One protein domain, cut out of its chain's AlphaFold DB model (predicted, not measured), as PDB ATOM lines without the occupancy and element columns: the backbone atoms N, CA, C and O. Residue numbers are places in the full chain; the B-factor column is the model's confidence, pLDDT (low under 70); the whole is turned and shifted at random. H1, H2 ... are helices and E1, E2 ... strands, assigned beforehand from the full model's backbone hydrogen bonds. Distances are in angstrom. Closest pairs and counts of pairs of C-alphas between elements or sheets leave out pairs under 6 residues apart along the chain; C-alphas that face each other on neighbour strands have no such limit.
ATOM      1  N   CYS A  44     -24.639  65.721  33.864       98.62
ATOM      2  CA  CYS A  44     -24.954  66.237  32.532       98.62
ATOM      3  C   CYS A  44     -23.715  66.880  31.904       98.62
ATOM      4  O   CYS A  44     -23.218  67.896  32.392       98.62
ATOM      5  N   ALA A  45     -23.231  66.307  30.807       98.50
ATOM      6  CA  ALA A  45     -22.158  66.863  29.996       98.50
ATOM      7  C   ALA A  45     -22.713  67.463  28.695       98.50
ATOM      8  O   ALA A  45     -23.599  66.885  28.065       98.50
ATOM      9  N   PHE A  46     -22.176  68.608  28.278       98.62
ATOM     10  CA  PHE A  46     -22.638  69.333  27.094       98.62
ATOM     11  C   PHE A  46     -21.482  69.665  26.153       98.62
ATOM     12  O   PHE A  46     -20.407  70.080  26.587       98.62
ATOM     13  N   ASP A  47     -21.723  69.549  24.856       98.56
ATOM     14  CA  ASP A  47     -20.989  70.330  23.863       98.56
ATOM     15  C   ASP A  47     -21.373  71.830  23.950       98.56
ATOM     16  O   ASP A  47     -22.364  72.201  24.586       98.56
ATOM     17  N   ILE A  48     -20.582  72.721  23.343       98.31
ATOM     18  CA  ILE A  48     -20.898  74.157  23.282       98.31
ATOM     19  C   ILE A  48     -21.508  74.549  21.934       98.31
ATOM     20  O   ILE A  48     -22.586  75.150  21.898       98.31
ATOM     21  N   ASP A  49     -20.805  74.272  20.840       97.50
ATOM     22  CA  ASP A  49     -20.927  75.009  19.586       97.50
ATOM     23  C   ASP A  49     -22.044  74.444  18.698       97.50
ATOM     24  O   ASP A  49     -21.800  73.584  17.851       97.50
ATOM     25  N   ARG A  50     -23.244  75.037  18.832       97.56
ATOM     26  CA  ARG A  50     -24.571  74.571  18.354       97.56
ATOM     27  C   ARG A  50     -25.330  73.645  19.296       97.56
ATOM     28  O   ARG A  50     -26.408  73.170  18.943       97.56
ATOM     29  N   THR A  51     -24.856  73.544  20.531       98.25
ATOM     30  CA  THR A  51     -25.524  72.858  21.641       98.25
ATOM     31  C   THR A  51     -25.993  73.879  22.688       98.25
ATOM     32  O   THR A  51     -27.188  74.170  22.802       98.25
ATOM     33  N   LEU A  52     -25.052  74.500  23.408       98.31
ATOM     34  CA  LEU A  52     -25.308  75.619  24.330       98.31
ATOM     35  C   LEU A  52     -25.369  76.973  23.600       98.31
ATOM     36  O   LEU A  52     -25.966  77.923  24.107       98.31
ATOM     37  N   THR A  53     -24.796  77.064  22.400       98.44
ATOM     38  CA  THR A  53     -25.028  78.170  21.463       98.44
ATOM     39  C   THR A  53     -26.056  77.801  20.396       98.44
ATOM     40  O   THR A  53     -26.288  76.631  20.099       98.44
ATOM     41  N   GLY A  54     -26.684  78.816  19.813       97.75
ATOM     42  CA  GLY A  54     -27.343  78.732  18.516       97.75
ATOM     43  C   GLY A  54     -26.432  79.260  17.408       97.75
ATOM     44  O   GLY A  54     -25.291  79.666  17.638       97.75
ATOM     45  N   LYS A  55     -26.932  79.297  16.172       97.50
ATOM     46  CA  LYS A  55     -26.259  80.014  15.089       97.50
ATOM     47  C   LYS A  55     -26.261  81.509  15.378       97.50
ATOM     48  O   LYS A  55     -27.278  82.086  15.755       97.50
ATOM     49  N   GLN A  56     -25.107  82.123  15.154       97.25
ATOM     50  CA  GLN A  56     -24.844  83.523  15.437       97.25
ATOM     51  C   GLN A  56     -25.857  84.398  14.685       97.25
ATOM     52  O   GLN A  56     -25.877  84.430  13.453       97.25
ATOM     53  N   GLY A  57     -26.728  85.073  15.438       95.56
ATOM     54  CA  GLY A  57     -27.783  85.935  14.907       95.56
ATOM     55  C   GLY A  57     -29.139  85.284  14.607       95.56
ATOM     56  O   GLY A  57     -30.029  86.032  14.222       95.56
ATOM     57  N   LEU A  58     -29.339  83.970  14.798       96.62
ATOM     58  CA  LEU A  58     -30.674  83.357  14.674       96.62
ATOM     59  C   LEU A  58     -31.428  83.375  16.010       96.62
ATOM     60  O   LEU A  58     -30.972  82.795  17.002       96.62
ATOM     61  N   LEU A  59     -32.592  84.026  16.017       96.94
ATOM     62  CA  LEU A  59     -33.410  84.276  17.204       96.94
ATOM     63  C   LEU A  59     -34.847  83.752  17.021       96.94
ATOM     64  O   LEU A  59     -35.160  83.053  16.056       96.94
ATOM     65  N   GLU A  60     -35.742  84.111  17.945       94.12
ATOM     66  CA  GLU A  60     -37.185  83.817  17.892       94.12
ATOM     67  C   GLU A  60     -37.808  84.193  16.529       94.12
ATOM     68  O   GLU A  60     -38.605  83.444  15.969       94.12
ATOM     69  N   SER A  61     -37.381  85.328  15.960       94.81
ATOM     70  CA  SER A  61     -37.767  85.838  14.635       94.81
ATOM     71  C   SER A  61     -37.434  84.904  13.472       94.81
ATOM     72  O   SER A  61     -38.076  84.975  12.426       94.81
ATOM     73  N   ASP A  62     -36.436  84.049  13.657       95.75
ATOM     74  CA  ASP A  62     -35.810  83.216  12.631       95.75
ATOM     75  C   ASP A  62     -36.166  81.730  12.815       95.75
ATOM     76  O   ASP A  62     -35.621  80.863  12.134       95.75
ATOM     77  N   GLY A  63     -37.091  81.433  13.737       95.38
ATOM     78  CA  GLY A  63     -37.532  80.078  14.070       95.38
ATOM     79  C   GLY A  63     -36.735  79.395  15.185       95.38
ATOM     80  O   GLY A  63     -36.913  78.196  15.382       95.38
ATOM     81  N   CYS A  64     -35.894  80.128  15.922       97.31
ATOM     82  CA  CYS A  64     -35.097  79.604  17.035       97.31
ATOM     83  C   CYS A  64     -35.623  80.113  18.393       97.31
ATOM     84  O   CYS A  64     -35.146  81.134  18.901       97.31
ATOM     85  N   PRO A  65     -36.641  79.446  18.976       94.62
ATOM     86  CA  PRO A  65     -37.417  79.994  20.084       94.62
ATOM     87  C   PRO A  65     -36.597  80.106  21.370       94.62
ATOM     88  O   PRO A  65     -36.023  79.130  21.846       94.62
ATOM     89  N   GLY A  66     -36.593  81.283  21.990       95.81
ATOM     90  CA  GLY A  66     -35.905  81.547  23.253       95.81
ATOM     91  C   GLY A  66     -34.381  81.708  23.181       95.81
ATOM     92  O   GLY A  66     -33.774  81.820  24.245       95.81
ATOM     93  N   ASN A  67     -33.777  81.752  21.988       98.06
ATOM     94  CA  ASN A  67     -32.360  82.104  21.817       98.06
ATOM     95  C   ASN A  67     -32.070  83.551  22.257       98.06
ATOM     96  O   ASN A  67     -32.898  84.445  22.065       98.06
ATOM     97  N   GLU A  68     -30.870  83.802  22.791       97.56
ATOM     98  CA  GLU A  68     -30.465  85.117  23.315       97.56
ATOM     99  C   GLU A  68     -29.113  85.577  22.744       97.56
ATOM    100  O   GLU A  68     -28.133  84.839  22.760       97.56
ATOM    101  N   GLN A  69     -29.042  86.815  22.239       97.38
ATOM    102  CA  GLN A  69     -27.835  87.389  21.631       97.38
ATOM    103  C   GLN A  69     -27.080  88.302  22.609       97.38
ATOM    104  O   GLN A  69     -27.620  89.311  23.066       97.38
ATOM    105  N   HIS A  70     -25.792  88.036  22.830       96.88
ATOM    106  CA  HIS A  70     -24.908  88.882  23.638       96.88
ATOM    107  C   HIS A  70     -23.962  89.687  22.744       96.88
ATOM    108  O   HIS A  70     -22.885  89.223  22.385       96.88
ATOM    109  N   ARG A  71     -24.380  90.907  22.387       94.38
ATOM    110  CA  ARG A  71     -23.710  91.778  21.398       94.38
ATOM    111  C   ARG A  71     -22.249  92.093  21.692       94.38
ATOM    112  O   ARG A  71     -21.479  92.254  20.752       94.38
ATOM    113  N   ASP A  72     -21.890  92.118  22.966       94.88
ATOM    114  CA  ASP A  72     -20.551  92.454  23.447       94.88
ATOM    115  C   ASP A  72     -19.632  91.225  23.588       94.88
ATOM    116  O   ASP A  72     -18.536  91.352  24.118       94.88
ATOM    117  N   VAL A  73     -20.065  90.034  23.144       97.38
ATOM    118  CA  VAL A  73     -19.277  88.790  23.205       97.38
ATOM    119  C   VAL A  73     -19.134  88.184  21.809       97.38
ATOM    120  O   VAL A  73     -20.122  87.907  21.123       97.38
ATOM    121  N   ALA A  74     -17.889  87.956  21.393       97.00
ATOM    122  CA  ALA A  74     -17.577  87.298  20.130       97.00
ATOM    123  C   ALA A  74     -17.757  85.774  20.215       97.00
ATOM    124  O   ALA A  74     -17.434  85.143  21.224       97.00
ATOM    125  N   ASP A  75     -18.217  85.190  19.115       96.94
ATOM    126  CA  ASP A  75     -18.239  83.751  18.878       96.94
ATOM    127  C   ASP A  75     -17.640  83.498  17.487       96.94
ATOM    128  O   ASP A  75     -18.078  84.098  16.508       96.94
ATOM    129  N   TYR A  76     -16.614  82.653  17.388       95.75
ATOM    130  CA  TYR A  76     -15.897  82.365  16.142       95.75
ATOM    131  C   TYR A  76     -16.318  81.040  15.481       95.75
ATOM    132  O   TYR A  76     -15.830  80.715  14.393       95.75
ATOM    133  N   ALA A  77     -17.222  80.268  16.093       93.50
ATOM    134  CA  ALA A  77     -17.623  78.963  15.580       93.50
ATOM    135  C   ALA A  77     -18.372  79.078  14.236       93.50
ATOM    136  O   ALA A  77     -19.227  79.944  14.045       93.50
ATOM    137  N   TYR A  78     -18.087  78.171  13.294       91.81
ATOM    138  CA  TYR A  78     -18.768  78.069  11.988       91.81
ATOM    139  C   TYR A  78     -18.764  79.353  11.126       91.81
ATOM    140  O   TYR A  78     -19.721  79.623  10.399       91.81
ATOM    141  N   GLY A  79     -17.688  80.143  11.196       90.56
ATOM    142  CA  GLY A  79     -17.550  81.431  10.497       90.56
ATOM    143  C   GLY A  79     -17.833  82.646  11.387       90.56
ATOM    144  O   GLY A  79     -17.394  83.747  11.061       90.56
ATOM    145  N   GLY A  80     -18.467  82.422  12.539       94.31
ATOM    146  CA  GLY A  80     -18.522  83.357  13.653       94.31
ATOM    147  C   GLY A  80     -19.454  84.559  13.502       94.31
ATOM    148  O   GLY A  80     -20.285  84.651  12.598       94.31
ATOM    149  N   GLY A  81     -19.321  85.477  14.457       96.19
ATOM    150  CA  GLY A  81     -20.147  86.661  14.638       96.19
ATOM    151  C   GLY A  81     -20.332  86.975  16.123       96.19
ATOM    152  O   GLY A  81     -19.403  86.888  16.926       96.19
ATOM    153  N   THR A  82     -21.553  87.351  16.486       97.25
ATOM    154  CA  THR A  82     -21.960  87.614  17.870       97.25
ATOM    155  C   THR A  82     -22.449  86.337  18.549       97.25
ATOM    156  O   THR A  82     -23.299  85.635  17.988       97.25
ATOM    157  N   LEU A  83     -22.001  86.093  19.786       98.25
ATOM    158  CA  LEU A  83     -22.487  84.989  20.611       98.25
ATOM    159  C   LEU A  83     -24.014  85.009  20.707       98.25
ATOM    160  O   LEU A  83     -24.630  85.995  21.116       98.25
ATOM    161  N   THR A  84     -24.619  83.886  20.336       98.38
ATOM    162  CA  THR A  84     -26.052  83.636  20.470       98.38
ATOM    163  C   THR A  84     -26.207  82.355  21.278       98.38
ATOM    164  O   THR A  84     -25.812  81.292  20.810       98.38
ATOM    165  N   LEU A  85     -26.712  82.448  22.507       98.31
ATOM    166  CA  LEU A  85     -27.011  81.279  23.329       98.31
ATOM    167  C   LEU A  85     -28.262  80.575  22.801       98.31
ATOM    168  O   LEU A  85     -29.198  81.229  22.331       98.31
ATOM    169  N   SER A  86     -28.276  79.247  22.910       98.50
ATOM    170  CA  SER A  86     -29.484  78.456  22.693       98.50
ATOM    171  C   SER A  86     -30.499  78.710  23.812       98.50
ATOM    172  O   SER A  86     -30.157  79.258  24.865       98.50
ATOM    173  N   GLN A  87     -31.744  78.268  23.625       98.06
ATOM    174  CA  GLN A  87     -32.766  78.311  24.677       98.06
ATOM    175  C   GLN A  87     -32.272  77.689  25.998       98.06
ATOM    176  O   GLN A  87     -32.551  78.220  27.075       98.06
ATOM    177  N   VAL A  88     -31.522  76.584  25.913       97.94
ATOM    178  CA  VAL A  88     -30.888  75.918  27.061       97.94
ATOM    179  C   VAL A  88     -29.708  76.721  27.593       97.94
ATOM    180  O   VAL A  88     -29.640  76.934  28.799       97.94
ATOM    181  N   GLY A  89     -28.817  77.219  26.729       97.06
ATOM    182  CA  GLY A  89     -27.671  78.029  27.155       97.06
ATOM    183  C   GLY A  89     -28.082  79.283  27.931       97.06
ATOM    184  O   GLY A  89     -27.477  79.599  28.950       97.06
ATOM    185  N   ALA A  90     -29.150  79.962  27.506       96.81
ATOM    186  CA  ALA A  90     -29.648  81.169  28.165       96.81
ATOM    187  C   ALA A  90     -30.400  80.894  29.485       96.81
ATOM    188  O   ALA A  90     -30.474  81.774  30.346       96.81
ATOM    189  N   ARG A  91     -30.992  79.702  29.654       95.81
ATOM    190  CA  ARG A  91     -31.968  79.404  30.728       95.81
ATOM    191  C   ARG A  91     -31.720  78.066  31.435       95.81
ATOM    192  O   ARG A  91     -32.667  77.437  31.910       95.81
ATOM    193  N   PHE A  92     -30.464  77.630  31.490       95.81
ATOM    194  CA  PHE A  92     -30.031  76.310  31.954       95.81
ATOM    195  C   PHE A  92     -30.676  75.843  33.272       95.81
ATOM    196  O   PHE A  92     -31.061  74.678  33.400       95.81
ATOM    197  N   GLN A  93     -30.883  76.767  34.214       94.81
ATOM    198  CA  GLN A  93     -31.519  76.548  35.514       94.81
ATOM    199  C   GLN A  93     -32.967  76.016  35.461       94.81
ATOM    200  O   GLN A  93     -33.514  75.647  36.496       94.81
ATOM    201  N   ALA A  94     -33.607  75.991  34.286       94.25
ATOM    202  CA  ALA A  94     -34.930  75.400  34.068       94.25
ATOM    203  C   ALA A  94     -34.892  73.928  33.594       94.25
ATOM    204  O   ALA A  94     -35.946  73.327  33.386       94.25
ATOM    205  N   THR A  95     -33.702  73.347  33.405       95.88
ATOM    206  CA  THR A  95     -33.508  71.934  33.030       95.88
ATOM    207  C   THR A  95     -33.382  71.031  34.262       95.88
ATOM    208  O   THR A  95     -33.014  71.495  35.337       95.88
ATOM    209  N   PHE A  96     -33.582  69.713  34.111       95.88
ATOM    210  CA  PHE A  96     -33.270  68.757  35.192       95.88
ATOM    211  C   PHE A  96     -31.768  68.735  35.547       95.88
ATOM    212  O   PHE A  96     -31.393  68.441  36.679       95.88
ATOM    213  N   CYS A  97     -30.902  69.102  34.597       97.06
ATOM    214  CA  CYS A  97     -29.462  69.204  34.808       97.06
ATOM    215  C   CYS A  97     -29.070  70.315  35.798       97.06
ATOM    216  O   CYS A  97     -27.943  70.308  36.284       97.06
ATOM    217  N   ALA A  98     -29.993  71.215  36.164       95.38
ATOM    218  CA  ALA A  98     -29.811  72.196  37.234       95.38
ATOM    219  C   ALA A  98     -29.618  71.574  38.638       95.38
ATOM    220  O   ALA A  98     -29.241  72.289  39.566       95.38
ATOM    221  N   GLU A  99     -29.841  70.266  38.804       93.31
ATOM    222  CA  GLU A  99     -29.556  69.522  40.044       93.31
ATOM    223  C   GLU A  99     -28.330  68.584  39.911       93.31
ATOM    224  O   GLU A  99     -27.760  68.148  40.915       93.31
ATOM    225  N   CYS A 100     -27.875  68.312  38.682       96.31
ATOM    226  CA  CYS A 100     -26.773  67.393  38.382       96.31
ATOM    227  C   CYS A 100     -25.381  68.029  38.550       96.31
ATOM    228  O   CYS A 100     -25.204  69.247  38.511       96.31
ATOM    229  N   TYR A 101     -24.354  67.184  38.644       97.06
ATOM    230  CA  TYR A 101     -22.981  67.564  38.318       97.06
ATOM    231  C   TYR A 101     -22.864  67.878  36.829       97.06
ATOM    232  O   TYR A 101     -23.573  67.291  36.010       97.06
ATOM    233  N   LEU A 102     -21.984  68.814  36.476       97.06
ATOM    234  CA  LEU A 102     -21.871  69.316  35.107       97.06
ATOM    235  C   LEU A 102     -20.527  68.969  34.469       97.06
ATOM    236  O   LEU A 102     -19.495  68.910  35.140       97.06
ATOM    237  N   GLY A 103     -20.542  68.798  33.153       97.19
ATOM    238  CA  GLY A 103     -19.348  68.726  32.324       97.19
ATOM    239  C   GLY A 103     -19.507  69.525  31.034       97.19
ATOM    240  O   GLY A 103     -20.617  69.745  30.550       97.19
ATOM    241  N   ILE A 104     -18.383  69.925  30.454       97.69
ATOM    242  CA  ILE A 104     -18.302  70.468  29.099       97.69
ATOM    243  C   ILE A 104     -17.335  69.600  28.299       97.69
ATOM    244  O   ILE A 104     -16.267  69.258  28.801       97.69
ATOM    245  N   VAL A 105     -17.709  69.253  27.068       98.31
ATOM    246  CA  VAL A 105     -16.836  68.595  26.088       98.31
ATOM    247  C   VAL A 105     -17.106  69.202  24.711       98.31
ATOM    248  O   VAL A 105     -17.907  68.674  23.945       98.31
ATOM    249  N   SER A 106     -16.448  70.320  24.391       98.06
ATOM    250  CA  SER A 106     -16.540  70.929  23.054       98.06
ATOM    251  C   SER A 106     -15.416  70.458  22.129       98.06
ATOM    252  O   SER A 106     -14.308  70.146  22.574       98.06
ATOM    253  N   HIS A 107     -15.698  70.465  20.825       97.00
ATOM    254  CA  HIS A 107     -14.663  70.421  19.791       97.00
ATOM    255  C   HIS A 107     -14.025  71.797  19.544       97.00
ATOM    256  O   HIS A 107     -12.847  71.886  19.201       97.00
ATOM    257  N   GLY A 108     -14.776  72.884  19.738       94.75
ATOM    258  CA  GLY A 108     -14.248  74.240  19.649       94.75
ATOM    259  C   GLY A 108     -13.460  74.660  20.891       94.75
ATOM    260  O   GLY A 108     -13.524  74.039  21.952       94.75
ATOM    261  N   SER A 109     -12.749  75.782  20.771       93.69
ATOM    262  CA  SER A 109     -12.011  76.432  21.865       93.69
ATOM    263  C   SER A 109     -12.862  77.430  22.672       93.69
ATOM    264  O   SER A 109     -12.335  78.154  23.524       93.69
ATOM    265  N   ALA A 110     -14.176  77.485  22.402       94.00
ATOM    266  CA  ALA A 110     -15.168  78.382  23.009       94.00
ATOM    267  C   ALA A 110     -14.786  79.879  22.978       94.00
ATOM    268  O   ALA A 110     -14.986  80.601  23.951       94.00
ATOM    269  N   SER A 111     -14.195  80.326  21.865       93.25
ATOM    270  CA  SER A 111     -13.961  81.728  21.456       93.25
ATOM    271  C   SER A 111     -13.238  82.675  22.432       93.25
ATOM    272  O   SER A 111     -13.158  83.875  22.177       93.25
ATOM    273  N   GLY A 112     -12.648  82.157  23.511       92.88
ATOM    274  CA  GLY A 112     -11.868  82.931  24.484       92.88
ATOM    275  C   GLY A 112     -12.560  83.112  25.838       92.88
ATOM    276  O   GLY A 112     -13.571  82.484  26.142       92.88
ATOM    277  N   SER A 113     -11.973  83.942  26.701       93.56
ATOM    278  CA  SER A 113     -12.394  84.091  28.104       93.56
ATOM    279  C   SER A 113     -13.802  84.664  28.278       93.56
ATOM    280  O   SER A 113     -14.483  84.290  29.229       93.56
ATOM    281  N   GLU A 114     -14.261  85.536  27.380       95.00
ATOM    282  CA  GLU A 114     -15.569  86.200  27.484       95.00
ATOM    283  C   GLU A 114     -16.729  85.240  27.196       95.00
ATOM    284  O   GLU A 114     -17.676  85.168  27.980       95.00
ATOM    285  N   MET A 115     -16.635  84.437  26.130       95.69
ATOM    286  CA  MET A 115     -17.625  83.401  25.809       95.69
ATOM    287  C   MET A 115     -17.604  82.266  26.843       95.69
ATOM    288  O   MET A 115     -18.666  81.878  27.330       95.69
ATOM    289  N   LYS A 116     -16.418  81.811  27.278       95.12
ATOM    290  CA  LYS A 116     -16.277  80.859  28.400       95.12
ATOM    291  C   LYS A 116     -16.925  81.389  29.682       95.12
ATOM    292  O   LYS A 116     -17.728  80.693  30.298       95.12
ATOM    293  N   GLY A 117     -16.622  82.631  30.061       93.75
ATOM    294  CA  GLY A 117     -17.187  83.290  31.240       93.75
ATOM    295  C   GLY A 117     -18.697  83.508  31.142       93.75
ATOM    296  O   GLY A 117     -19.395  83.351  32.140       93.75
ATOM    297  N   LYS A 118     -19.220  83.794  29.940       94.81
ATOM    298  CA  LYS A 118     -20.661  83.870  29.689       94.81
ATOM    299  C   LYS A 118     -21.326  82.513  29.912       94.81
ATOM    300  O   LYS A 118     -22.227  82.440  30.737       94.81
ATOM    301  N   ILE A 119     -20.861  81.455  29.242       93.50
ATOM    302  CA  ILE A 119     -21.436  80.100  29.339       93.50
ATOM    303  C   ILE A 119     -21.430  79.609  30.791       93.50
ATOM    304  O   ILE A 119     -22.483  79.266  31.322       93.50
ATOM    305  N   LEU A 120     -20.278  79.667  31.471       92.31
ATOM    306  CA  LEU A 120     -20.179  79.284  32.884       92.31
ATOM    307  C   LEU A 120     -21.049  80.166  33.796       92.31
ATOM    308  O   LEU A 120     -21.539  79.691  34.816       92.31
ATOM    309  N   GLY A 121     -21.275  81.430  33.427       91.25
ATOM    310  CA  GLY A 121     -22.173  82.352  34.121       91.25
ATOM    311  C   GLY A 121     -23.627  81.873  34.178       91.25
ATOM    312  O   GLY A 121     -24.259  82.012  35.220       91.25
ATOM    313  N   HIS A 122     -24.140  81.241  33.117       89.06
ATOM    314  CA  HIS A 122     -25.499  80.672  33.104       89.06
ATOM    315  C   HIS A 122     -25.622  79.354  33.899       89.06
ATOM    316  O   HIS A 122     -26.733  78.873  34.105       89.06
ATOM    317  N   PHE A 123     -24.511  78.805  34.408       88.88
ATOM    318  CA  PHE A 123     -24.499  77.692  35.367       88.88
ATOM    319  C   PHE A 123     -24.326  78.155  36.829       88.88
ATOM    320  O   PHE A 123     -24.357  77.341  37.752       88.88
ATOM    321  N   GLN A 124     -24.123  79.453  37.095       82.38
ATOM    322  CA  GLN A 124     -23.874  79.925  38.461       82.38
ATOM    323  C   GLN A 124     -25.134  79.822  39.329       82.38
ATOM    324  O   GLN A 124     -26.104  80.551  39.143       82.38
ATOM    325  N   GLY A 125     -25.088  78.923  40.317       78.44
ATOM    326  CA  GLY A 125     -26.212  78.628  41.209       78.44
ATOM    327  C   GLY A 125     -27.158  77.529  40.709       78.44
ATOM    328  O   GLY A 125     -28.185  77.306  41.345       78.44
ATOM    329  N   SER A 126     -26.825  76.838  39.612       78.50
ATOM    330  CA  SER A 126     -27.619  75.734  39.056       78.50
ATOM    331  C   SER A 126     -26.717  74.662  38.446       78.50
ATOM    332  O   SER A 126     -25.991  74.926  37.489       78.50
ATOM    333  N   GLY A 127     -26.805  73.442  38.965       79.25
ATOM    334  CA  GLY A 127     -25.865  72.364  38.691       79.25
ATOM    335  C   GLY A 127     -24.541  72.540  39.443       79.25
ATOM    336  O   GLY A 127     -24.258  73.588  40.030       79.25
ATOM    337  N   GLN A 128     -23.736  71.483  39.473       85.56
ATOM    338  CA  GLN A 128     -22.520  71.414  40.282       85.56
ATOM    339  C   GLN A 128     -21.277  71.347  39.385       85.56
ATOM    340  O   GLN A 128     -20.975  70.309  38.798       85.56
ATOM    341  N   LEU A 129     -20.553  72.468  39.302       82.75
ATOM    342  CA  LEU A 129     -19.175  72.551  38.803       82.75
ATOM    343  C   LEU A 129     -18.205  72.767  39.975       82.75
ATOM    344  O   LEU A 129     -18.580  73.401  40.966       82.75
ATOM    345  N   PRO A 130     -16.946  72.307  39.875       74.94
ATOM    346  CA  PRO A 130     -15.922  72.642  40.857       74.94
ATOM    347  C   PRO A 130     -15.596  74.142  40.841       74.94
ATOM    348  O   PRO A 130     -15.585  74.786  39.797       74.94
ATOM    349  N   GLY A 131     -15.269  74.693  42.014       63.84
ATOM    350  CA  GLY A 131     -15.016  76.129  42.207       63.84
ATOM    351  C   GLY A 131     -13.716  76.679  41.598       63.84
ATOM    352  O   GLY A 131     -13.396  77.844  41.829       63.84
ATOM    353  N   GLN A 132     -12.961  75.870  40.851       66.56
ATOM    354  CA  GLN A 132     -11.834  76.309  40.026       66.56
ATOM    355  C   GLN A 132     -12.090  75.873  38.582       66.56
ATOM    356  O   GLN A 132     -12.233  74.686  38.294       66.56
ATOM    357  N   TYR A 133     -12.182  76.855  37.684       70.88
ATOM    358  CA  TYR A 133     -12.564  76.673  36.282       70.88
ATOM    359  C   TYR A 133     -11.339  76.531  35.368       70.88
ATOM    360  O   TYR A 133     -11.206  77.255  34.377       70.88
ATOM    361  N   ASP A 134     -10.432  75.619  35.715       88.06
ATOM    362  CA  ASP A 134      -9.344  75.244  34.814       88.06
ATOM    363  C   ASP A 134      -9.916  74.505  33.601       88.06
ATOM    364  O   ASP A 134     -10.821  73.676  33.730       88.06
ATOM    365  N   TRP A 135      -9.397  74.812  32.414       93.25
ATOM    366  CA  TRP A 135      -9.850  74.207  31.165       93.25
ATOM    367  C   TRP A 135      -8.912  73.076  30.740       93.25
ATOM    368  O   TRP A 135      -7.690  73.218  30.737       93.25
ATOM    369  N   SER A 136      -9.531  71.959  30.389       96.00
ATOM    370  CA  SER A 136      -8.952  70.741  29.831       96.00
ATOM    371  C   SER A 136      -8.962  70.803  28.292       96.00
ATOM    372  O   SER A 136      -9.819  71.473  27.713       96.00
ATOM    373  N   PHE A 137      -8.033  70.115  27.621       96.44
ATOM    374  CA  PHE A 137      -7.784  70.221  26.169       96.44
ATOM    375  C   PHE A 137      -7.493  68.844  25.545       96.44
ATOM    376  O   PHE A 137      -7.184  67.903  26.271       96.44
ATOM    377  N   ASP A 138      -7.594  68.700  24.216       95.38
ATOM    378  CA  ASP A 138      -7.274  67.463  23.464       95.38
ATOM    379  C   ASP A 138      -7.995  66.187  23.972       95.38
ATOM    380  O   ASP A 138      -7.506  65.062  23.854       95.38
ATOM    381  N   CYS A 139      -9.183  66.349  24.564       94.50
ATOM    382  CA  CYS A 139      -9.892  65.327  25.348       94.50
ATOM    383  C   CYS A 139      -9.162  64.807  26.616       94.50
ATOM    384  O   CYS A 139      -9.707  63.902  27.261       94.50
ATOM    385  N   ASP A 140      -7.971  65.285  26.985       94.88
ATOM    386  CA  ASP A 140      -7.330  64.954  28.267       94.88
ATOM    387  C   ASP A 140      -7.976  65.760  29.401       94.88
ATOM    388  O   ASP A 140      -8.371  66.903  29.195       94.88
ATOM    389  N   VAL A 141      -8.165  65.153  30.575       95.19
ATOM    390  CA  VAL A 141      -9.132  65.631  31.583       95.19
ATOM    391  C   VAL A 141      -8.464  65.845  32.937       95.19
ATOM    392  O   VAL A 141      -8.388  64.939  33.769       95.19
ATOM    393  N   SER A 142      -8.045  67.086  33.181       93.94
ATOM    394  CA  SER A 142      -7.666  67.588  34.507       93.94
ATOM    395  C   SER A 142      -8.846  68.220  35.258       93.94
ATOM    396  O   SER A 142      -8.758  68.434  36.468       93.94
ATOM    397  N   SER A 143      -9.955  68.494  34.561       95.12
ATOM    398  CA  SER A 143     -11.160  69.158  35.067       95.12
ATOM    399  C   SER A 143     -12.419  68.742  34.282       95.12
ATOM    400  O   SER A 143     -12.309  68.283  33.146       95.12
ATOM    401  N   PRO A 144     -13.640  68.973  34.804       96.56
ATOM    402  CA  PRO A 144     -14.890  68.752  34.065       96.56
ATOM    403  C   PRO A 144     -15.122  69.648  32.833       96.56
ATOM    404  O   PRO A 144     -16.181  69.550  32.218       96.56
ATOM    405  N   LEU A 145     -14.194  70.548  32.487       96.62
ATOM    406  CA  LEU A 145     -14.372  71.578  31.461       96.62
ATOM    407  C   LEU A 145     -13.411  71.356  30.286       96.62
ATOM    408  O   LEU A 145     -12.319  71.917  30.261       96.62
ATOM    409  N   VAL A 146     -13.809  70.531  29.318       97.56
ATOM    410  CA  VAL A 146     -12.961  70.047  28.219       97.56
ATOM    411  C   VAL A 146     -13.282  70.762  26.902       97.56
ATOM    412  O   VAL A 146     -14.441  70.874  26.496       97.56
ATOM    413  N   LEU A 147     -12.241  71.220  26.211       97.56
ATOM    414  CA  LEU A 147     -12.287  71.850  24.889       97.56
ATOM    415  C   LEU A 147     -11.385  71.102  23.910       97.56
ATOM    416  O   LEU A 147     -10.629  70.212  24.302       97.56
ATOM    417  N   GLU A 148     -11.461  71.491  22.634       96.75
ATOM    418  CA  GLU A 148     -10.578  70.999  21.563       96.75
ATOM    419  C   GLU A 148     -10.588  69.457  21.442       96.75
ATOM    420  O   GLU A 148      -9.698  68.835  20.867       96.75
ATOM    421  N   CYS A 149     -11.647  68.819  21.952       97.38
ATOM    422  CA  CYS A 149     -11.806  67.377  21.934       97.38
ATOM    423  C   CYS A 149     -12.315  66.926  20.561       97.38
ATOM    424  O   CYS A 149     -13.276  67.476  20.021       97.38
ATOM    425  N   ALA A 150     -11.653  65.940  19.958       95.94
ATOM    426  CA  ALA A 150     -11.968  65.511  18.602       95.94
ATOM    427  C   ALA A 150     -13.397  64.947  18.476       95.94
ATOM    428  O   ALA A 150     -13.892  64.206  19.330       95.94
ATOM    429  N   GLU A 151     -14.041  65.275  17.357       91.44
ATOM    430  CA  GLU A 151     -15.353  64.756  16.975       91.44
ATOM    431  C   GLU A 151     -15.375  63.218  17.006       91.44
ATOM    432  O   GLU A 151     -14.462  62.556  16.505       91.44
ATOM    433  N   GLY A 152     -16.411  62.638  17.615       93.75
ATOM    434  CA  GLY A 152     -16.525  61.190  17.831       93.75
ATOM    435  C   GLY A 152     -15.594  60.600  18.907       93.75
ATOM    436  O   GLY A 152     -15.510  59.377  19.025       93.75
ATOM    437  N   GLN A 153     -14.887  61.431  19.690       95.94
ATOM    438  CA  GLN A 153     -14.103  61.012  20.872       95.94
ATOM    439  C   GLN A 153     -14.703  61.486  22.212       95.94
ATOM    440  O   GLN A 153     -14.210  61.109  23.282       95.94
ATOM    441  N   LYS A 154     -15.773  62.295  22.175       98.00
ATOM    442  CA  LYS A 154     -16.360  62.974  23.345       98.00
ATOM    443  C   LYS A 154     -16.818  62.003  24.449       98.00
ATOM    444  O   LYS A 154     -16.616  62.289  25.626       98.00
ATOM    445  N   GLN A 155     -17.287  60.805  24.097       98.38
ATOM    446  CA  GLN A 155     -17.596  59.701  25.021       98.38
ATOM    447  C   GLN A 155     -16.410  59.292  25.913       98.38
ATOM    448  O   GLN A 155     -16.586  58.976  27.092       98.38
ATOM    449  N   GLY A 156     -15.183  59.353  25.384       98.31
ATOM    450  CA  GLY A 156     -13.963  59.088  26.145       98.31
ATOM    451  C   GLY A 156     -13.648  60.196  27.151       98.31
ATOM    452  O   GLY A 156     -13.222  59.903  28.268       98.31
ATOM    453  N   ALA A 157     -13.904  61.456  26.786       98.44
ATOM    454  CA  ALA A 157     -13.777  62.592  27.695       98.44
ATOM    455  C   ALA A 157     -14.849  62.549  28.797       98.44
ATOM    456  O   ALA A 157     -14.496  62.624  29.968       98.44
ATOM    457  N   VAL A 158     -16.127  62.307  28.469       98.69
ATOM    458  CA  VAL A 158     -17.206  62.168  29.473       98.69
ATOM    459  C   VAL A 158     -16.906  61.040  30.470       98.69
ATOM    460  O   VAL A 158     -17.072  61.229  31.675       98.69
ATOM    461  N   ARG A 159     -16.360  59.901  30.014       98.62
ATOM    462  CA  ARG A 159     -15.917  58.813  30.909       98.62
ATOM    463  C   ARG A 159     -14.790  59.246  31.854       98.62
ATOM    464  O   ARG A 159     -14.770  58.809  33.003       98.62
ATOM    465  N   ARG A 160     -13.877  60.114  31.407       98.31
ATOM    466  CA  ARG A 160     -12.834  60.704  32.262       98.31
ATOM    467  C   ARG A 160     -13.376  61.784  33.205       98.31
ATOM    468  O   ARG A 160     -12.923  61.832  34.340       98.31
ATOM    469  N   ILE A 161     -14.371  62.580  32.802       98.12
ATOM    470  CA  ILE A 161     -15.056  63.552  33.680       98.12
ATOM    471  C   ILE A 161     -15.804  62.830  34.809       98.12
ATOM    472  O   ILE A 161     -15.712  63.238  35.964       98.12
ATOM    473  N   LEU A 162     -16.470  61.708  34.510       98.25
ATOM    474  CA  LEU A 162     -17.044  60.837  35.539       98.25
ATOM    475  C   LEU A 162     -15.967  60.359  36.529       98.25
ATOM    476  O   LEU A 162     -16.136  60.504  37.737       98.25
ATOM    477  N   GLY A 163     -14.838  59.852  36.022       97.44
ATOM    478  CA  GLY A 163     -13.700  59.447  36.855       97.44
ATOM    479  C   GLY A 163     -13.105  60.598  37.680       97.44
ATOM    480  O   GLY A 163     -12.692  60.391  38.819       97.44
ATOM    481  N   TRP A 164     -13.112  61.825  37.153       96.31
ATOM    482  CA  TRP A 164     -12.708  63.030  37.879       96.31
ATOM    483  C   TRP A 164     -13.628  63.294  39.077       96.31
ATOM    484  O   TRP A 164     -13.140  63.502  40.188       96.31
ATOM    485  N   TYR A 165     -14.949  63.220  38.887       96.25
ATOM    486  CA  TYR A 165     -15.923  63.379  39.972       96.25
ATOM    487  C   TYR A 165     -15.818  62.254  41.014       96.25
ATOM    488  O   TYR A 165     -15.783  62.537  42.212       96.25
ATOM    489  N   GLN A 166     -15.642  61.003  40.578       95.81
ATOM    490  CA  GLN A 166     -15.412  59.853  41.464       95.81
ATOM    491  C   GLN A 166     -14.141  60.027  42.316       95.81
ATOM    492  O   GLN A 166     -14.185  59.843  43.532       95.81
ATOM    493  N   ASN A 167     -13.035  60.494  41.723       95.12
ATOM    494  CA  ASN A 167     -11.797  60.818  42.448       95.12
ATOM    495  C   ASN A 167     -11.949  61.990  43.442       95.12
ATOM    496  O   ASN A 167     -11.151  62.107  44.370       95.12
ATOM    497  N   ASN A 168     -12.974  62.833  43.277       91.94
ATOM    498  CA  ASN A 168     -13.348  63.902  44.210       91.94
ATOM    499  C   ASN A 168     -14.464  63.478  45.196       91.94
ATOM    500  O   ASN A 168     -15.046  64.326  45.871       91.94
ATOM    501  N   GLY A 169     -14.748  62.174  45.315       93.38
ATOM    502  CA  GLY A 169     -15.689  61.617  46.295       93.38
ATOM    503  C   GLY A 169     -17.157  61.610  45.861       93.38
ATOM    504  O   GLY A 169     -18.033  61.481  46.713       93.38
ATOM    505  N   VAL A 170     -17.438  61.757  44.562       94.31
ATOM    506  CA  VAL A 170     -18.801  61.788  44.011       94.31
ATOM    507  C   VAL A 170     -19.087  60.512  43.214       94.31
ATOM    508  O   VAL A 170     -18.656  60.359  42.070       94.31
ATOM    509  N   GLU A 171     -19.847  59.591  43.804       95.62
ATOM    510  CA  GLU A 171     -20.279  58.355  43.143       95.62
ATOM    511  C   GLU A 171     -21.534  58.593  42.290       95.62
ATOM    512  O   GLU A 171     -22.642  58.705  42.810       95.62
ATOM    513  N   ILE A 172     -21.357  58.653  40.968       97.12
ATOM    514  CA  ILE A 172     -22.436  58.709  39.969       97.12
ATOM    515  C   ILE A 172     -22.431  57.371  39.209       97.12
ATOM    516  O   ILE A 172     -21.359  56.967  38.740       97.12
ATOM    517  N   PRO A 173     -23.567  56.660  39.084       97.44
ATOM    518  CA  PRO A 173     -23.644  55.447  38.276       97.44
ATOM    519  C   PRO A 173     -23.668  55.797  36.781       97.44
ATOM    520  O   PRO A 173     -24.240  56.812  36.389       97.44
ATOM    521  N   ASP A 174     -23.107  54.926  35.937       98.38
ATOM    522  CA  ASP A 174     -23.058  55.112  34.477       98.38
ATOM    523  C   ASP A 174     -24.427  55.479  33.877       98.38
ATOM    524  O   ASP A 174     -24.532  56.379  33.046       98.38
ATOM    525  N   GLU A 175     -25.492  54.832  34.351       98.00
ATOM    526  CA  GLU A 175     -26.852  55.057  33.867       98.00
ATOM    527  C   GLU A 175     -27.448  56.425  34.243       98.00
ATOM    528  O   GLU A 175     -28.476  56.781  33.675       98.00
ATOM    529  N   GLU A 176     -26.832  57.220  35.130       98.38
ATOM    530  CA  GLU A 176     -27.198  58.626  35.413       98.38
ATOM    531  C   GLU A 176     -26.213  59.649  34.811       98.38
ATOM    532  O   GLU A 176     -26.210  60.827  35.182       98.38
ATOM    533  N   VAL A 177     -25.399  59.222  33.838       98.75
ATOM    534  CA  VAL A 177     -24.617  60.113  32.969       98.75
ATOM    535  C   VAL A 177     -25.406  60.429  31.698       98.75
ATOM    536  O   VAL A 177     -25.928  59.528  31.043       98.75
ATOM    537  N   TYR A 178     -25.468  61.705  31.329       98.81
ATOM    538  CA  TYR A 178     -26.180  62.227  30.164       98.81
ATOM    539  C   TYR A 178     -25.253  63.134  29.352       98.81
ATOM    540  O   TYR A 178     -24.630  64.034  29.914       98.81
ATOM    541  N   PHE A 179     -25.176  62.927  28.037       98.88
ATOM    542  CA  PHE A 179     -24.446  63.803  27.118       98.88
ATOM    543  C   PHE A 179     -25.369  64.442  26.073       98.88
ATOM    544  O   PHE A 179     -26.239  63.766  25.524       98.88
ATOM    545  N   PHE A 180     -25.167  65.729  25.783       98.81
ATOM    546  CA  PHE A 180     -25.959  66.497  24.816       98.81
ATOM    547  C   PHE A 180     -25.047  67.199  23.799       98.81
ATOM    548  O   PHE A 180     -24.101  67.884  24.190       98.81
ATOM    549  N   ASP A 181     -25.345  67.027  22.509       98.75
ATOM    550  CA  ASP A 181     -24.554  67.521  21.367       98.75
ATOM    551  C   ASP A 181     -25.452  67.622  20.119       98.75
ATOM    552  O   ASP A 181     -26.400  66.846  19.981       98.75
ATOM    553  N   ASP A 182     -25.231  68.574  19.212       97.88
ATOM    554  CA  ASP A 182     -26.089  68.746  18.030       97.88
ATOM    555  C   ASP A 182     -25.805  67.739  16.903       97.88
ATOM    556  O   ASP A 182     -26.626  67.575  15.992       97.88
ATOM    557  N   ARG A 183     -24.671  67.031  16.963       96.75
ATOM    558  CA  ARG A 183     -24.194  66.134  15.906       96.75
ATOM    559  C   ARG A 183     -24.346  64.667  16.279       96.75
ATOM    560  O   ARG A 183     -23.739  64.172  17.228       96.75
ATOM    561  N   GLN A 184     -25.024  63.916  15.412       96.62
ATOM    562  CA  GLN A 184     -25.118  62.453  15.484       96.62
ATOM    563  C   GLN A 184     -23.748  61.785  15.711       96.62
ATOM    564  O   GLN A 184     -23.634  60.900  16.552       96.62
ATOM    565  N   HIS A 185     -22.695  62.240  15.020       96.69
ATOM    566  CA  HIS A 185     -21.346  61.661  15.103       96.69
ATOM    567  C   HIS A 185     -20.700  61.752  16.501       96.69
ATOM    568  O   HIS A 185     -19.821  60.954  16.817       96.69
ATOM    569  N   ASN A 186     -21.138  62.680  17.355       98.00
ATOM    570  CA  ASN A 186     -20.686  62.775  18.745       98.00
ATOM    571  C   ASN A 186     -21.575  61.985  19.716       98.00
ATOM    572  O   ASN A 186     -21.111  61.596  20.783       98.00
ATOM    573  N   VAL A 187     -22.833  61.733  19.347       98.44
ATOM    574  CA  VAL A 187     -23.855  61.070  20.174       98.44
ATOM    575  C   VAL A 187     -23.857  59.552  19.975       98.44
ATOM    576  O   VAL A 187     -23.877  58.793  20.941       98.44
ATOM    577  N   GLU A 188     -23.789  59.089  18.728       97.94
ATOM    578  CA  GLU A 188     -23.815  57.669  18.359       97.94
ATOM    579  C   GLU A 188     -22.684  56.827  19.004       97.94
ATOM    580  O   GLU A 188     -22.969  55.713  19.452       97.94
ATOM    581  N   PRO A 189     -21.442  57.331  19.192       98.38
ATOM    582  CA  PRO A 189     -20.381  56.599  19.896       98.38
ATOM    583  C   PRO A 189     -20.640  56.288  21.380       98.38
ATOM    584  O   PRO A 189     -19.852  55.561  21.985       98.38
ATOM    585  N   PHE A 190     -21.714  56.809  21.986       98.62
ATOM    586  CA  PHE A 190     -22.125  56.426  23.343       98.62
ATOM    587  C   PHE A 190     -22.852  55.068  23.389       98.62
ATOM    588  O   PHE A 190     -23.047  54.517  24.478       98.62
ATOM    589  N   VAL A 191     -23.229  54.480  22.244       98.31
ATOM    590  CA  VAL A 191     -23.901  53.170  22.196       98.31
ATOM    591  C   VAL A 191     -23.028  52.092  22.849       98.31
ATOM    592  O   VAL A 191     -21.869  51.897  22.497       98.31
ATOM    593  N   GLY A 192     -23.597  51.379  23.825       97.38
ATOM    594  CA  GLY A 192     -22.899  50.331  24.578       97.38
ATOM    595  C   GLY A 192     -21.968  50.832  25.692       97.38
ATOM    596  O   GLY A 192     -21.391  50.004  26.391       97.38
ATOM    597  N   THR A 193     -21.842  52.146  25.913       98.19
ATOM    598  CA  THR A 193     -20.984  52.703  26.984       98.19
ATOM    599  C   THR A 193     -21.602  52.662  28.384       98.19
ATOM    600  O   THR A 193     -20.905  52.975  29.346       98.19
ATOM    601  N   GLY A 194     -22.890  52.325  28.507       98.19
ATOM    602  CA  GLY A 194     -23.671  52.409  29.751       98.19
ATOM    603  C   GLY A 194     -24.230  53.805  30.055       98.19
ATOM    604  O   GLY A 194     -25.196  53.917  30.804       98.19
ATOM    605  N   PHE A 195     -23.671  54.849  29.438       98.75
ATOM    606  CA  PHE A 195     -24.151  56.227  29.534       98.75
ATOM    607  C   PHE A 195     -25.346  56.487  28.612       98.75
ATOM    608  O   PHE A 195     -25.577  55.766  27.638       98.75
ATOM    609  N   ASN A 196     -26.052  57.586  28.879       98.81
ATOM    610  CA  ASN A 196     -27.085  58.123  28.003       98.81
ATOM    611  C   ASN A 196     -26.518  59.270  27.155       98.81
ATOM    612  O   ASN A 196     -25.687  60.049  27.627       98.81
ATOM    613  N   ALA A 197     -26.992  59.415  25.920       98.75
ATOM    614  CA  ALA A 197     -26.631  60.546  25.067       98.75
ATOM    615  C   ALA A 197     -27.782  60.929  24.138       98.75
ATOM    616  O   ALA A 197     -28.508  60.065  23.648       98.75
ATOM    617  N   ARG A 198     -27.947  62.222  23.868       98.62
ATOM    618  CA  ARG A 198     -29.033  62.730  23.035       98.62
ATOM    619  C   ARG A 198     -28.536  63.779  22.052       98.62
ATOM    620  O   ARG A 198     -27.885  64.747  22.439       98.62
ATOM    621  N   GLN A 199     -28.923  63.603  20.794       98.56
ATOM    622  CA  GLN A 199     -28.781  64.630  19.782       98.56
ATOM    623  C   GLN A 199     -29.839  65.713  20.007       98.56
ATOM    624  O   GLN A 199     -31.016  65.408  20.215       98.56
ATOM    625  N   VAL A 200     -29.403  66.967  20.009       98.38
ATOM    626  CA  VAL A 200     -30.254  68.146  20.234       98.38
ATOM    627  C   VAL A 200     -30.387  68.977  18.957       98.38
ATOM    628  O   VAL A 200     -29.845  68.623  17.905       98.38
ATOM    629  N   SER A 201     -31.104  70.104  19.027       97.25
ATOM    630  CA  SER A 201     -31.320  71.008  17.896       97.25
ATOM    631  C   SER A 201     -32.098  70.342  16.743       97.25
ATOM    632  O   SER A 201     -32.088  70.835  15.611       97.25
ATOM    633  N   CYS A 202     -32.797  69.223  17.009       96.00
ATOM    634  CA  CYS A 202     -33.305  68.293  15.990       96.00
ATOM    635  C   CYS A 202     -34.293  68.937  15.011       96.00
ATOM    636  O   CYS A 202     -34.357  68.553  13.846       96.00
ATOM    637  N   ARG A 203     -35.048  69.945  15.462       93.81
ATOM    638  CA  ARG A 203     -36.019  70.679  14.630       93.81
ATOM    639  C   ARG A 203     -35.368  71.688  13.674       93.81
ATOM    640  O   ARG A 203     -36.070  72.305  12.880       93.81
ATOM    641  N   SER A 204     -34.050  71.874  13.768       93.62
ATOM    642  CA  SER A 204     -33.283  72.922  13.084       93.62
ATOM    643  C   SER A 204     -31.998  72.399  12.418       93.62
ATOM    644  O   SER A 204     -31.048  73.146  12.188       93.62
ATOM    645  N   GLN A 205     -31.948  71.101  12.113       91.38
ATOM    646  CA  GLN A 205     -30.792  70.469  11.476       91.38
ATOM    647  C   GLN A 205     -30.562  70.998  10.048       91.38
ATOM    648  O   GLN A 205     -31.475  71.062   9.225       91.38
ATOM    649  N   SER A 206     -29.318  71.367   9.743       89.88
ATOM    650  CA  SER A 206     -28.884  71.883   8.445       89.88
ATOM    651  C   SER A 206     -27.504  71.326   8.107       89.88
ATOM    652  O   SER A 206     -26.524  71.632   8.779       89.88
ATOM    653  N   ALA A 207     -27.431  70.469   7.081       87.06
ATOM    654  CA  ALA A 207     -26.219  69.713   6.735       87.06
ATOM    655  C   ALA A 207     -25.609  68.947   7.937       87.06
ATOM    656  O   ALA A 207     -24.396  68.958   8.143       87.06
ATOM    657  N   SER A 208     -26.474  68.293   8.724       89.56
ATOM    658  CA  SER A 208     -26.133  67.527   9.938       89.56
ATOM    659  C   SER A 208     -25.492  68.341  11.076       89.56
ATOM    660  O   SER A 208     -24.777  67.779  11.905       89.56
ATOM    661  N   VAL A 209     -25.752  69.651  11.102       91.88
ATOM    662  CA  VAL A 209     -25.413  70.580  12.188       91.88
ATOM    663  C   VAL A 209     -26.669  71.367  12.574       91.88
ATOM    664  O   VAL A 209     -27.394  71.868  11.712       91.88
ATOM    665  N   GLY A 210     -26.925  71.524  13.866       92.69
ATOM    666  CA  GLY A 210     -28.017  72.329  14.398       92.69
ATOM    667  C   GLY A 210     -27.834  73.833  14.148       92.69
ATOM    668  O   GLY A 210     -26.722  74.369  14.227       92.69
ATOM    669  N   VAL A 211     -28.929  74.557  13.879       96.12
ATOM    670  CA  VAL A 211     -28.872  76.028  13.724       96.12
ATOM    671  C   VAL A 211     -29.507  76.809  14.870       96.12
ATOM    672  O   VAL A 211     -29.103  77.946  15.083       96.12
ATOM    673  N   CYS A 212     -30.429  76.236  15.643       97.75
ATOM    674  CA  CYS A 212     -31.017  76.927  16.796       97.75
ATOM    675  C   CYS A 212     -30.296  76.632  18.112       97.75
ATOM    676  O   CYS A 212     -30.172  77.525  18.945       97.75
ATOM    677  N   GLY A 213     -29.762  75.423  18.263       98.25
ATOM    678  CA  GLY A 213     -29.178  74.940  19.509       98.25
ATOM    679  C   GLY A 213     -30.162  74.092  20.308       98.25
ATOM    680  O   GLY A 213     -31.276  73.839  19.851       98.25
ATOM    681  N   ALA A 214     -29.751  73.639  21.491       98.12
ATOM    682  CA  ALA A 214     -30.590  72.799  22.336       98.12
ATOM    683  C   ALA A 214     -31.848  73.529  22.837       98.12
ATOM    684  O   ALA A 214     -31.780  74.656  23.346       98.12
ATOM    685  N   GLU A 215     -32.992  72.848  22.754       97.69
ATOM    686  CA  GLU A 215     -34.266  73.286  23.329       97.69
ATOM    687  C   GLU A 215     -34.561  72.614  24.681       97.69
ATOM    688  O   GLU A 215     -34.136  71.490  24.952       97.69
ATOM    689  N   MET A 216     -35.385  73.249  25.524       97.06
ATOM    690  CA  MET A 216     -35.796  72.690  26.824       97.06
ATOM    691  C   MET A 216     -36.517  71.342  26.708       97.06
ATOM    692  O   MET A 216     -36.415  70.512  27.605       97.06
ATOM    693  N   ALA A 217     -37.223  71.104  25.599       96.50
ATOM    694  CA  ALA A 217     -37.886  69.829  25.324       96.50
ATOM    695  C   ALA A 217     -36.907  68.689  24.961       96.50
ATOM    696  O   ALA A 217     -37.324  67.536  24.858       96.50
ATOM    697  N   GLU A 218     -35.625  68.997  24.751       97.69
ATOM    698  CA  GLU A 218     -34.580  68.020  24.438       97.69
ATOM    699  C   GLU A 218     -33.740  67.663  25.676       97.69
ATOM    700  O   GLU A 218     -33.234  66.546  25.758       97.69
ATOM    701  N   ILE A 219     -33.640  68.542  26.681       98.00
ATOM    702  CA  ILE A 219     -32.891  68.262  27.918       98.00
ATOM    703  C   ILE A 219     -33.766  67.476  28.900       98.00
ATOM    704  O   ILE A 219     -34.367  68.023  29.825       98.00
ATOM    705  N   MET A 220     -33.833  66.162  28.682       95.81
ATOM    706  CA  MET A 220     -34.606  65.210  29.484       95.81
ATOM    707  C   MET A 220     -33.720  64.080  30.036       95.81
ATOM    708  O   MET A 220     -32.767  63.691  29.360       95.81
ATOM    709  N   PRO A 221     -34.060  63.481  31.198       96.19
ATOM    710  CA  PRO A 221     -33.376  62.308  31.750       96.19
ATOM    711  C   PRO A 221     -33.796  61.011  31.021       96.19
ATOM    712  O   PRO A 221     -34.248  60.032  31.621       96.19
ATOM    713  N   GLU A 222     -33.720  61.030  29.691       96.75
ATOM    714  CA  GLU A 222     -34.019  59.896  28.819       96.75
ATOM    715  C   GLU A 222     -32.875  58.875  28.854       96.75
ATOM    716  O   GLU A 222     -31.704  59.250  28.883       96.75
ATOM    717  N   LYS A 223     -33.209  57.580  28.871       97.69
ATOM    718  CA  LYS A 223     -32.214  56.507  28.980       97.69
ATOM    719  C   LYS A 223     -31.819  55.949  27.613       97.69
ATOM    720  O   LYS A 223     -32.689  55.704  26.781       97.69
ATOM    721  N   GLY A 224     -30.533  55.652  27.438       98.25
ATOM    722  CA  GLY A 224     -29.956  55.152  26.189       98.25
ATOM    723  C   GLY A 224     -29.447  56.263  25.266       98.25
ATOM    724  O   GLY A 224     -29.169  57.376  25.708       98.25
ATOM    725  N   VAL A 225     -29.287  55.940  23.981       98.56
ATOM    726  CA  VAL A 225     -28.772  56.869  22.965       98.56
ATOM    727  C   VAL A 225     -29.874  57.238  21.975       98.56
ATOM    728  O   VAL A 225     -30.407  56.370  21.284       98.56
ATOM    729  N   SER A 226     -30.186  58.532  21.902       98.00
ATOM    730  CA  SER A 226     -31.257  59.104  21.080       98.00
ATOM    731  C   SER A 226     -30.692  60.056  20.028       98.00
ATOM    732  O   SER A 226     -30.270  61.165  20.346       98.00
ATOM    733  N   ILE A 227     -30.706  59.640  18.764       97.31
ATOM    734  CA  ILE A 227     -30.350  60.493  17.619       97.31
ATOM    735  C   ILE A 227     -31.598  61.174  17.035       97.31
ATOM    736  O   ILE A 227     -32.721  60.714  17.259       97.31
TER     737      ILE A 227
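What this domain is: This is residues 44 to 227 of the 230 residues of the protein "Hypothetical protein" of Alexandrium catenella (UniProt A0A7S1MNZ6). Loops, with little regular structure, surround the parallel sheet E4 E1 E5 E6, with H3 and H4 over one face; H2 packs on the hairpin E2 and E3. Four named helices and six named strands, mixed in class, hold 68 of the 184 printed residues. The whole is compact, radius of gyration of the C-alphas 14.8 A, spans 44 by 32 by 29 A.

How they stand to each other: E1, residues 44 to 46, and E5, residues 177 to 181, are parallel; N 45 and O 178 are 2.8 A apart. H3, residues 154 to 167, touches H4, residues 184 to 190, with residues 154 to 155 alone; the closest C-alphas, Gln 155 and Phe 190, are 5.8 A apart.

Where its parts are: E2 is residues 68 to 75, E3 81 to 85, H1 87 to 94, E4 101 to 105, H2 113 to 121 and E6 196 to 199. C-alpha 44 is at (-24.954, 66.237, 32.532), C-alpha 199 at (-28.781, 64.630, 19.782).

The domain as a whole: The printed part has no cut; residues 47 to 67 and 122 to 153 are long links. Residues 131 to 132 are under pLDDT 70.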